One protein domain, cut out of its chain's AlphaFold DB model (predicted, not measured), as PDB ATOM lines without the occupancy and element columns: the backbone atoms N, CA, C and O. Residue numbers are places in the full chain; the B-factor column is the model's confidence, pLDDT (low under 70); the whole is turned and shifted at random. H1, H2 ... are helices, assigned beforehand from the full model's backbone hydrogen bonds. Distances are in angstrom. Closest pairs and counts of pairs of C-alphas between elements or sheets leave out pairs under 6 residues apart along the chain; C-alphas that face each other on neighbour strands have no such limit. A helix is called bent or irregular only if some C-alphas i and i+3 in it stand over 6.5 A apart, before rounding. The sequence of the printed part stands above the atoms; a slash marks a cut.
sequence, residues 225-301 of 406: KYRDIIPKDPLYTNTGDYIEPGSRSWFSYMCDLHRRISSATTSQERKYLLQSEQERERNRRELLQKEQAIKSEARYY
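What this domain is: This is residues 225 to 301 of the 406 residues of an uncharacterized protein of Rhizophagus irregularis (UniProt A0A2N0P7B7). What shape do these atoms make? The long, straight helix H2 and the shorter helix H1 make a V, meeting near the end of H1 and the beginning of H2, while residues 225 to 247, with no named element, loop beside H1 and into the mouth of the V. Residues 289 to 301, of which 289 to 300 belong to H2, stick out as a free arm. What is the make-up? The printed part has 77 residues with two named helices, H1 then H2, and no named strand; its class is all helix. How large is it? It is loose, with a radius of gyration of the C-alphas of 15.5 A and spans of 54 by 26 by 16 A.

Where its parts are: Where is the longest helix? H2 is residues 267 to 300, 50.1 A from C-alpha 267 at (-31.332, 8.405, -30.230) to C-alpha 300 at (-49.151, 0.459, 15.925). Where is the other? H1 is residues 248 to 262, 20.8 A long, beginning with C-alpha 248 at (-18.327, 7.402, -5.021).

How they stand to each other: How does H1 stand to H2? They only just touch, with 3 pairs of C-alphas within 8 A, through residue 261 of H1 and residues 270 to 274 of H2; the closest C-alphas, of Ile 261 and Arg 270, are 5.6 A apart. They form a helical hairpin, running opposite ways at a steep tilt of 40 degrees. What do the backbones show? In H1 and H2 every O i to N i+4 pair is within hydrogen-bond range. Does the unnamed stretch pair with itself? Residues 235 to 236 pair with residues 242 to 243, antiparallel.

The domain as a whole: How far does it reach? The two C-alphas farthest apart, of Thr 265 and Tyr 301, are 54.1 A apart. Is anything cut or long? The printed part has no cut, and the link from H1 to H2 is tight. Where is confidence low? The mean pLDDT of the printed part is 80.7; residues 238, 240 and 265 are under 70.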
ATOM      1  N   LYS A 225     -19.748  13.883 -20.077       82.44
ATOM      2  CA  LYS A 225     -20.443  12.626 -20.404       82.44
ATOM      3  C   LYS A 225     -21.565  12.221 -19.434       82.44
ATOM      4  O   LYS A 225     -22.365  11.350 -19.766       82.44
ATOM      5  N   TYR A 226     -21.606  12.810 -18.238       83.12
ATOM      6  CA  TYR A 226     -22.593  12.511 -17.203       83.12
ATOM      7  C   TYR A 226     -23.668  13.588 -17.042       83.12
ATOM      8  O   TYR A 226     -24.670  13.309 -16.393       83.12
ATOM      9  N   ARG A 227     -23.509  14.781 -17.633       81.50
ATOM     10  CA  ARG A 227     -24.414  15.923 -17.401       81.50
ATOM     11  C   ARG A 227     -25.854  15.653 -17.845       81.50
ATOM     12  O   ARG A 227     -26.780  15.992 -17.118       81.50
ATOM     13  N   ASP A 228     -26.035  14.959 -18.964       78.50
ATOM     14  CA  ASP A 228     -27.365  14.685 -19.534       78.50
ATOM     15  C   ASP A 228     -28.098  13.515 -18.864       78.50
ATOM     16  O   ASP A 228     -29.271  13.265 -19.140       78.50
ATOM     17  N   ILE A 229     -27.407  12.778 -17.992       82.00
ATOM     18  CA  ILE A 229     -27.937  11.576 -17.344       82.00
ATOM     19  C   ILE A 229     -28.067  11.727 -15.826       82.00
ATOM     20  O   ILE A 229     -28.301  10.741 -15.130       82.00
ATOM     21  N   ILE A 230     -27.910  12.953 -15.309       83.94
ATOM     22  CA  ILE A 230     -28.060  13.258 -13.883       83.94
ATOM     23  C   ILE A 230     -29.498  12.940 -13.450       83.94
ATOM     24  O   ILE A 230     -30.450  13.496 -14.011       83.94
ATOM     25  N   PRO A 231     -29.690  12.066 -12.447       79.69
ATOM     26  CA  PRO A 231     -31.008  11.779 -11.910       79.69
ATOM     27  C   PRO A 231     -31.625  13.047 -11.335       79.69
ATOM     28  O   PRO A 231     -31.002  13.755 -10.546       79.69
ATOM     29  N   LYS A 232     -32.870  13.328 -11.717       78.25
ATOM     30  CA  LYS A 232     -33.628  14.478 -11.199       78.25
ATOM     31  C   LYS A 232     -34.173  14.245  -9.791       78.25
ATOM     32  O   LYS A 232     -34.512  15.203  -9.110       78.25
ATOM     33  N   ASP A 233     -34.180  12.991  -9.351       78.56
ATOM     34  CA  ASP A 233     -34.708  12.567  -8.064       78.56
ATOM     35  C   ASP A 233     -33.629  11.873  -7.208       78.56
ATOM     36  O   ASP A 233     -32.708  11.269  -7.768       78.56
ATOM     37  N   PRO A 234     -33.782  11.844  -5.868       81.94
ATOM     38  CA  PRO A 234     -32.852  11.181  -4.954       81.94
ATOM     39  C   PRO A 234     -32.699   9.679  -5.206       81.94
ATOM     40  O   PRO A 234     -33.682   8.943  -5.335       81.94
ATOM     41  N   LEU A 235     -31.451   9.216  -5.229       80.75
ATOM     42  CA  LEU A 235     -31.095   7.810  -5.393       80.75
ATOM     43  C   LEU A 235     -30.981   7.106  -4.036       80.75
ATOM     44  O   LEU A 235     -30.549   7.710  -3.054       80.75
ATOM     45  N   TYR A 236     -31.305   5.812  -4.000       79.50
ATOM     46  CA  TYR A 236     -31.202   4.984  -2.797       79.50
ATOM     47  C   TYR A 236     -30.518   3.648  -3.096       79.50
ATOM     48  O   TYR A 236     -30.624   3.099  -4.196       79.50
ATOM     49  N   THR A 237     -29.818   3.097  -2.108       77.19
ATOM     50  CA  THR A 237     -29.245   1.748  -2.177       77.19
ATOM     51  C   THR A 237     -30.329   0.672  -2.029       77.19
ATOM     52  O   THR A 237     -31.458   0.936  -1.619       77.19
ATOM     53  N   ASN A 238     -29.978  -0.591  -2.298       68.19
ATOM     54  CA  ASN A 238     -30.877  -1.735  -2.077       68.19
ATOM     55  C   ASN A 238     -31.279  -1.915  -0.597       68.19
ATOM     56  O   ASN A 238     -32.257  -2.595  -0.303       68.19
ATOM     57  N   THR A 239     -30.522  -1.321   0.329       70.12
ATOM     58  CA  THR A 239     -30.805  -1.287   1.770       70.12
ATOM     59  C   THR A 239     -31.684  -0.100   2.177       70.12
ATOM     60  O   THR A 239     -32.159  -0.066   3.310       70.12
ATOM     61  N   GLY A 240     -31.971   0.820   1.247       67.38
ATOM     62  CA  GLY A 240     -32.780   2.019   1.470       67.38
ATOM     63  C   GLY A 240     -31.988   3.231   1.959       67.38
ATOM     64  O   GLY A 240     -32.599   4.211   2.380       67.38
ATOM     65  N   ASP A 241     -30.655   3.185   1.909       78.19
ATOM     66  CA  ASP A 241     -29.801   4.301   2.314       78.19
ATOM     67  C   ASP A 241     -29.721   5.335   1.186       78.19
ATOM     68  O   ASP A 241     -29.579   4.977   0.015       78.19
ATOM     69  N   TYR A 242     -29.822   6.618   1.532       80.44
ATOM     70  CA  TYR A 242     -29.731   7.717   0.573       80.44
ATOM     71  C   TYR A 242     -28.325   7.795  -0.035       80.44
ATOM     72  O   TYR A 242     -27.324   7.804   0.681       80.44
ATOM     73  N   ILE A 243     -28.252   7.843  -1.365       82.12
ATOM     74  CA  ILE A 243     -27.001   8.014  -2.100       82.12
ATOM     75  C   ILE A 243     -26.804   9.507  -2.352       82.12
ATOM     76  O   ILE A 243     -27.489  10.109  -3.181       82.12
ATOM     77  N   GLU A 244     -25.828  10.085  -1.660       82.31
ATOM     78  CA  GLU A 244     -25.478  11.498  -1.790       82.31
ATOM     79  C   GLU A 244     -24.916  11.808  -3.191       82.31
ATOM     80  O   GLU A 244     -23.962  11.142  -3.626       82.31
ATOM     81  N   PRO A 245     -25.466  12.808  -3.907       84.31
ATOM     82  CA  PRO A 245     -24.899  13.322  -5.149       84.31
ATOM     83  C   PRO A 245     -23.428  13.699  -4.984       84.31
ATOM     84  O   PRO A 245     -23.051  14.382  -4.037       84.31
ATOM     85  N   GLY A 246     -22.585  13.225  -5.901       81.12
ATOM     86  CA  GLY A 246     -21.137  13.442  -5.852       81.12
ATOM     87  C   GLY A 246     -20.339  12.426  -5.025       81.12
ATOM     88  O   GLY A 246     -19.110  12.409  -5.081       81.12
ATOM     89  N   SER A 247     -21.004  11.519  -4.304       84.62
ATOM     90  CA  SER A 247     -20.333  10.396  -3.642       84.62
ATOM     91  C   SER A 247     -19.783   9.373  -4.649       84.62
ATOM     92  O   SER A 247     -20.226   9.277  -5.797       84.62
ATOM     93  N   ARG A 248     -18.849   8.518  -4.204       83.62
ATOM     94  CA  ARG A 248     -18.327   7.402  -5.021       83.62
ATOM     95  C   ARG A 248     -19.453   6.503  -5.545       83.62
ATOM     96  O   ARG A 248     -19.434   6.130  -6.714       83.62
ATOM     97  N   SER A 249     -20.425   6.176  -4.694       84.12
ATOM     98  CA  SER A 249     -21.573   5.331  -5.046       84.12
ATOM     99  C   SER A 249     -22.457   5.980  -6.112       84.12
ATOM    100  O   SER A 249     -22.921   5.296  -7.024       84.12
ATOM    101  N   TRP A 250     -22.636   7.301  -6.039       86.00
ATOM    102  CA  TRP A 250     -23.354   8.073  -7.050       86.00
ATOM    103  C   TRP A 250     -22.636   8.035  -8.403       86.00
ATOM    104  O   TRP A 250     -23.246   7.703  -9.416       86.00
ATOM    105  N   PHE A 251     -21.315   8.249  -8.428       86.06
ATOM    106  CA  PHE A 251     -20.535   8.124  -9.664       86.06
ATOM    107  C   PHE A 251     -20.528   6.701 -10.231       86.06
ATOM    108  O   PHE A 251     -20.585   6.538 -11.446       86.06
ATOM    109  N   SER A 252     -20.509   5.661  -9.390       87.12
ATOM    110  CA  SER A 252     -20.636   4.273  -9.857       87.12
ATOM    111  C   SER A 252     -21.965   4.029 -10.576       87.12
ATOM    112  O   SER A 252     -21.960   3.473 -11.673       87.12
ATOM    113  N   TYR A 253     -23.080   4.512 -10.018       85.81
ATOM    114  CA  TYR A 253     -24.391   4.446 -10.670       85.81
ATOM    115  C   TYR A 253     -24.386   5.161 -12.031       85.81
ATOM    116  O   TYR A 253     -24.805   4.595 -13.041       85.81
ATOM    117  N   MET A 254     -23.833   6.376 -12.077       86.50
ATOM    118  CA  MET A 254     -23.729   7.178 -13.300       86.50
ATOM    119  C   MET A 254     -22.859   6.507 -14.374       86.50
ATOM    120  O   MET A 254     -23.207   6.525 -15.554       86.50
ATOM    121  N   CYS A 255     -21.751   5.871 -13.981       85.75
ATOM    122  CA  CYS A 255     -20.892   5.097 -14.876       85.75
ATOM    123  C   CYS A 255     -21.640   3.927 -15.522       85.75
ATOM    124  O   CYS A 255     -21.551   3.739 -16.737       85.75
ATOM    125  N   ASP A 256     -22.377   3.153 -14.725       85.12
ATOM    126  CA  ASP A 256     -23.137   2.009 -15.222       85.12
ATOM    127  C   ASP A 256     -24.276   2.446 -16.150       85.12
ATOM    128  O   ASP A 256     -24.486   1.831 -17.199       85.12
ATOM    129  N   LEU A 257     -24.974   3.531 -15.801       83.38
ATOM    130  CA  LEU A 257     -26.046   4.099 -16.613       83.38
ATOM    131  C   LEU A 257     -25.507   4.637 -17.948       83.38
ATOM    132  O   LEU A 257     -26.040   4.314 -19.009       83.38
ATOM    133  N   HIS A 258     -24.385   5.359 -17.924       83.00
ATOM    134  CA  HIS A 258     -23.710   5.830 -19.132       83.00
ATOM    135  C   HIS A 258     -23.250   4.679 -20.035       83.00
ATOM    136  O   HIS A 258     -23.431   4.750 -21.250       83.00
ATOM    137  N   ARG A 259     -22.699   3.597 -19.464       83.38
ATOM    138  CA  ARG A 259     -22.290   2.404 -20.224       83.38
ATOM    139  C   ARG A 259     -23.475   1.770 -20.960       83.38
ATOM    140  O   ARG A 259     -23.328   1.402 -22.119       83.38
ATOM    141  N   ARG A 260     -24.646   1.689 -20.314       78.25
ATOM    142  CA  ARG A 260     -25.885   1.150 -20.912       78.25
ATOM    143  C   ARG A 260     -26.484   2.059 -21.988       78.25
ATOM    144  O   ARG A 260     -27.042   1.574 -22.964       78.25
ATOM    145  N   ILE A 261     -26.379   3.376 -21.826       78.25
ATOM    146  CA  ILE A 261     -26.882   4.337 -22.821       78.25
ATOM    147  C   ILE A 261     -25.949   4.401 -24.033       78.25
ATOM    148  O   ILE A 261     -26.410   4.526 -25.167       78.25
ATOM    149  N   SER A 262     -24.641   4.282 -23.806       75.19
ATOM    150  CA  SER A 262     -23.631   4.318 -24.869       75.19
ATOM    151  C   SER A 262     -23.672   3.086 -25.768       75.19
ATOM    152  O   SER A 262     -23.265   3.180 -26.920       75.19
ATOM    153  N   SER A 263     -24.203   1.956 -25.282       70.12
ATOM    154  CA  SER A 263     -24.462   0.773 -26.110       70.12
ATOM    155  C   SER A 263     -25.671   0.911 -27.044       70.12
ATOM    156  O   SER A 263     -25.879   0.026 -27.863       70.12
ATOM    157  N   ALA A 264     -26.471   1.977 -26.929       72.25
ATOM    158  CA  ALA A 264     -27.607   2.205 -27.818       72.25
ATOM    159  C   ALA A 264     -27.170   2.943 -29.095       72.25
ATOM    160  O   ALA A 264     -26.525   4.003 -29.030       72.25
ATOM    161  N   THR A 265     -27.562   2.393 -30.241       67.44
ATOM    162  CA  THR A 265     -27.155   2.825 -31.587       67.44
ATOM    163  C   THR A 265     -27.981   4.017 -32.068       67.44
ATOM    164  O   THR A 265     -27.479   4.857 -32.813       67.44
ATOM    165  N   THR A 266     -29.225   4.144 -31.586       77.12
ATOM    166  CA  THR A 266     -30.180   5.174 -32.029       77.12
ATOM    167  C   THR A 266     -30.602   6.116 -30.892       77.12
ATOM    168  O   THR A 266     -30.782   5.711 -29.745       77.12
ATOM    169  N   SER A 267     -30.844   7.400 -31.200       71.62
ATOM    170  CA  SER A 267     -31.332   8.405 -30.230       71.62
ATOM    171  C   SER A 267     -32.673   8.021 -29.572       71.62
ATOM    172  O   SER A 267     -32.890   8.275 -28.386       71.62
ATOM    173  N   GLN A 268     -33.559   7.346 -30.313       73.00
ATOM    174  CA  GLN A 268     -34.832   6.827 -29.797       73.00
ATOM    175  C   GLN A 268     -34.631   5.715 -28.752       73.00
ATOM    176  O   GLN A 268     -35.272   5.747 -27.701       73.00
ATOM    177  N   GLU A 269     -33.685   4.798 -28.978       73.31
ATOM    178  CA  GLU A 269     -33.337   3.735 -28.022       73.31
ATOM    179  C   GLU A 269     -32.784   4.318 -26.716       73.31
ATOM    180  O   GLU A 269     -33.163   3.884 -25.629       73.31
ATOM    181  N   ARG A 270     -31.948   5.365 -26.799       72.25
ATOM    182  CA  ARG A 270     -31.431   6.069 -25.612       72.25
ATOM    183  C   ARG A 270     -32.553   6.667 -24.762       72.25
ATOM    184  O   ARG A 270     -32.533   6.526 -23.540       72.25
ATOM    185  N   LYS A 271     -33.541   7.311 -25.398       76.88
ATOM    186  CA  LYS A 271     -34.708   7.884 -24.703       76.88
ATOM    187  C   LYS A 271     -35.570   6.803 -24.047       76.88
ATOM    188  O   LYS A 271     -35.980   6.978 -22.902       76.88
ATOM    189  N   TYR A 272     -35.790   5.683 -24.733       80.69
ATOM    190  CA  TYR A 272     -36.543   4.548 -24.199       80.69
ATOM    191  C   TYR A 272     -35.865   3.927 -22.964       80.69
ATOM    192  O   TYR A 272     -36.511   3.717 -21.937       80.69
ATOM    193  N   LEU A 273     -34.546   3.709 -23.015       78.75
ATOM    194  CA  LEU A 273     -33.781   3.163 -21.886       78.75
ATOM    195  C   LEU A 273     -33.835   4.071 -20.648       78.75
ATOM    196  O   LEU A 273     -33.991   3.576 -19.531       78.75
ATOM    197  N   LEU A 274     -33.756   5.391 -20.843       76.75
ATOM    198  CA  LEU A 274     -33.889   6.370 -19.760       76.75
ATOM    199  C   LEU A 274     -35.280   6.336 -19.113       76.75
ATOM    200  O   LEU A 274     -35.380   6.347 -17.886       76.75
ATOM    201  N   GLN A 275     -36.347   6.260 -19.914       80.38
ATOM    202  CA  GLN A 275     -37.717   6.150 -19.399       80.38
ATOM    203  C   GLN A 275     -37.929   4.844 -18.619       80.38
ATOM    204  O   GLN A 275     -38.483   4.870 -17.521       80.38
ATOM    205  N   SER A 276     -37.410   3.722 -19.125       78.31
ATOM    206  CA  SER A 276     -37.495   2.418 -18.453       78.31
ATOM    207  C   SER A 276     -36.767   2.386 -17.100       78.31
ATOM    208  O   SER A 276     -37.265   1.798 -16.138       78.31
ATOM    209  N   GLU A 277     -35.591   3.015 -16.985       77.44
ATOM    210  CA  GLU A 277     -34.880   3.135 -15.699       77.44
ATOM    211  C   GLU A 277     -35.665   4.005 -14.702       77.44
ATOM    212  O   GLU A 277     -35.799   3.629 -13.536       77.44
ATOM    213  N   GLN A 278     -36.247   5.123 -15.153       78.56
ATOM    214  CA  GLN A 278     -37.090   5.971 -14.300       78.56
ATOM    215  C   GLN A 278     -38.324   5.223 -13.784       78.56
ATOM    216  O   GLN A 278     -38.674   5.343 -12.610       78.56
ATOM    217  N   GLU A 279     -38.972   4.424 -14.630       79.69
ATOM    218  CA  GLU A 279     -40.123   3.609 -14.242       79.69
ATOM    219  C   GLU A 279     -39.739   2.512 -13.237       79.69
ATOM    220  O   GLU A 279     -40.413   2.329 -12.221       79.69
ATOM    221  N   ARG A 280     -38.601   1.836 -13.448       78.75
ATOM    222  CA  ARG A 280     -38.065   0.858 -12.486       78.75
ATOM    223  C   ARG A 280     -37.778   1.480 -11.124       78.75
ATOM    224  O   ARG A 280     -38.070   0.857 -10.101       78.75
ATOM    225  N   GLU A 281     -37.236   2.692 -11.102       76.00
ATOM    226  CA  GLU A 281     -36.950   3.399  -9.855       76.00
ATOM    227  C   GLU A 281     -38.238   3.829  -9.135       76.00
ATOM    228  O   GLU A 281     -38.358   3.647  -7.921       76.00
ATOM    229  N   ARG A 282     -39.254   4.299  -9.875       78.31
ATOM    230  CA  ARG A 282     -40.592   4.583  -9.318       78.31
ATOM    231  C   ARG A 282     -41.211   3.343  -8.675       78.31
ATOM    232  O   ARG A 282     -41.619   3.405  -7.515       78.31
ATOM    233  N   ASN A 283     -41.197   2.208  -9.373       79.56
ATOM    234  CA  ASN A 283     -41.740   0.946  -8.864       79.56
ATOM    235  C   ASN A 283     -41.016   0.483  -7.589       79.56
ATOM    236  O   ASN A 283     -41.644   0.013  -6.638       79.56
ATOM    237  N   ARG A 284     -39.689   0.660  -7.529       79.06
ATOM    238  CA  ARG A 284     -38.885   0.338  -6.342       79.06
ATOM    239  C   ARG A 284     -39.273   1.197  -5.138       79.06
ATOM    240  O   ARG A 284     -39.435   0.665  -4.039       79.06
ATOM    241  N   ARG A 285     -39.455   2.507  -5.337       78.25
ATOM    242  CA  ARG A 285     -39.895   3.433  -4.278       78.25
ATOM    243  C   ARG A 285     -41.272   3.071  -3.742       78.25
ATOM    244  O   ARG A 285     -41.453   3.032  -2.527       78.25
ATOM    245  N   GLU A 286     -42.221   2.768  -4.624       84.62
ATOM    246  CA  GLU A 286     -43.572   2.372  -4.219       84.62
ATOM    247  C   GLU A 286     -43.547   1.096  -3.358       84.62
ATOM    248  O   GLU A 286     -44.231   1.005  -2.336       84.62
ATOM    249  N   LEU A 287     -42.701   0.125  -3.718       82.81
ATOM    250  CA  LEU A 287     -42.537  -1.114  -2.959       82.81
ATOM    251  C   LEU A 287     -41.934  -0.863  -1.568       82.81
ATOM    252  O   LEU A 287     -42.449  -1.378  -0.574       82.81
ATOM    253  N   LEU A 288     -40.911  -0.005  -1.470       82.75
ATOM    254  CA  LEU A 288     -40.324   0.400  -0.187       82.75
ATOM    255  C   LEU A 288     -41.331   1.143   0.701       82.75
ATOM    256  O   LEU A 288     -41.405   0.870   1.901       82.75
ATOM    257  N   GLN A 289     -42.144   2.036   0.132       86.31
ATOM    258  CA  GLN A 289     -43.205   2.723   0.874       86.31
ATOM    259  C   GLN A 289     -44.250   1.737   1.407       86.31
ATOM    260  O   GLN A 289     -44.611   1.808   2.584       86.31
ATOM    261  N   LYS A 290     -44.687   0.766   0.593       87.19
ATOM    262  CA  LYS A 290     -45.605  -0.300   1.034       87.19
ATOM    263  C   LYS A 290     -45.010  -1.113   2.185       87.19
ATOM    264  O   LYS A 290     -45.698  -1.369   3.176       87.19
ATOM    265  N   GLU A 291     -43.729  -1.471   2.120       86.19
ATOM    266  CA  GLU A 291     -43.059  -2.171   3.220       86.19
ATOM    267  C   GLU A 291     -42.979  -1.338   4.504       86.19
ATOM    268  O   GLU A 291     -43.222  -1.854   5.601       86.19
ATOM    269  N   GLN A 292     -42.628  -0.054   4.390       86.06
ATOM    270  CA  GLN A 292     -42.572   0.859   5.531       86.06
ATOM    271  C   GLN A 292     -43.956   1.046   6.161       86.06
ATOM    272  O   GLN A 292     -44.072   0.979   7.388       86.06
ATOM    273  N   ALA A 293     -45.006   1.177   5.347       90.50
ATOM    274  CA  ALA A 293     -46.387   1.260   5.809       90.50
ATOM    275  C   ALA A 293     -46.773   0.016   6.625       90.50
ATOM    276  O   ALA A 293     -47.206   0.143   7.771       90.50
ATOM    277  N   ILE A 294     -46.497  -1.191   6.117       87.56
ATOM    278  CA  ILE A 294     -46.777  -2.448   6.831       87.56
ATOM    279  C   ILE A 294     -45.981  -2.542   8.148       87.56
ATOM    280  O   ILE A 294     -46.505  -2.992   9.171       87.56
ATOM    281  N   LYS A 295     -44.714  -2.104   8.159       87.94
ATOM    282  CA  LYS A 295     -43.882  -2.064   9.376       87.94
ATOM    283  C   LYS A 295     -44.430  -1.072  10.405       87.94
ATOM    284  O   LYS A 295     -44.469  -1.400  11.593       87.94
ATOM    285  N   SER A 296     -44.855   0.114   9.973       87.12
ATOM    286  CA  SER A 296     -45.466   1.126  10.844       87.12
ATOM    287  C   SER A 296     -46.784   0.625  11.445       87.12
ATOM    288  O   SER A 296     -47.009   0.751  12.648       87.12
ATOM    289  N   GLU A 297     -47.590  -0.075  10.648       89.75
ATOM    290  CA  GLU A 297     -48.839  -0.676  11.090       89.75
ATOM    291  C   GLU A 297     -48.595  -1.801  12.107       89.75
ATOM    292  O   GLU A 297     -49.249  -1.875  13.148       89.75
ATOM    293  N   ALA A 298     -47.593  -2.650  11.872       88.12
ATOM    294  CA  ALA A 298     -47.178  -3.656  12.844       88.12
ATOM    295  C   ALA A 298     -46.763  -3.030  14.186       88.12
ATOM    296  O   ALA A 298     -47.170  -3.526  15.241       88.12
ATOM    297  N   ARG A 299     -46.031  -1.906  14.160       88.94
ATOM    298  CA  ARG A 299     -45.679  -1.141  15.369       88.94
ATOM    299  C   ARG A 299     -46.917  -0.597  16.083       88.94
ATOM    300  O   ARG A 299     -47.004  -0.775  17.294       88.94
ATOM    301  N   TYR A 300     -47.883  -0.026  15.357       88.12
ATOM    302  CA  TYR A 300     -49.151   0.459  15.925       88.12
ATOM    303  C   TYR A 300     -49.907  -0.643  16.686       88.12
ATOM    304  O   TYR A 300     -50.349  -0.444  17.815       88.12
ATOM    305  N   TYR A 301     -49.981  -1.852  16.121       80.81
ATOM    306  CA  TYR A 301     -50.619  -3.005  16.773       80.81
ATOM    307  C   TYR A 301     -49.739  -3.718  17.824       80.81
ATOM    308  O   TYR A 301     -50.171  -4.732  18.392       80.81
TER     309      TYR A 301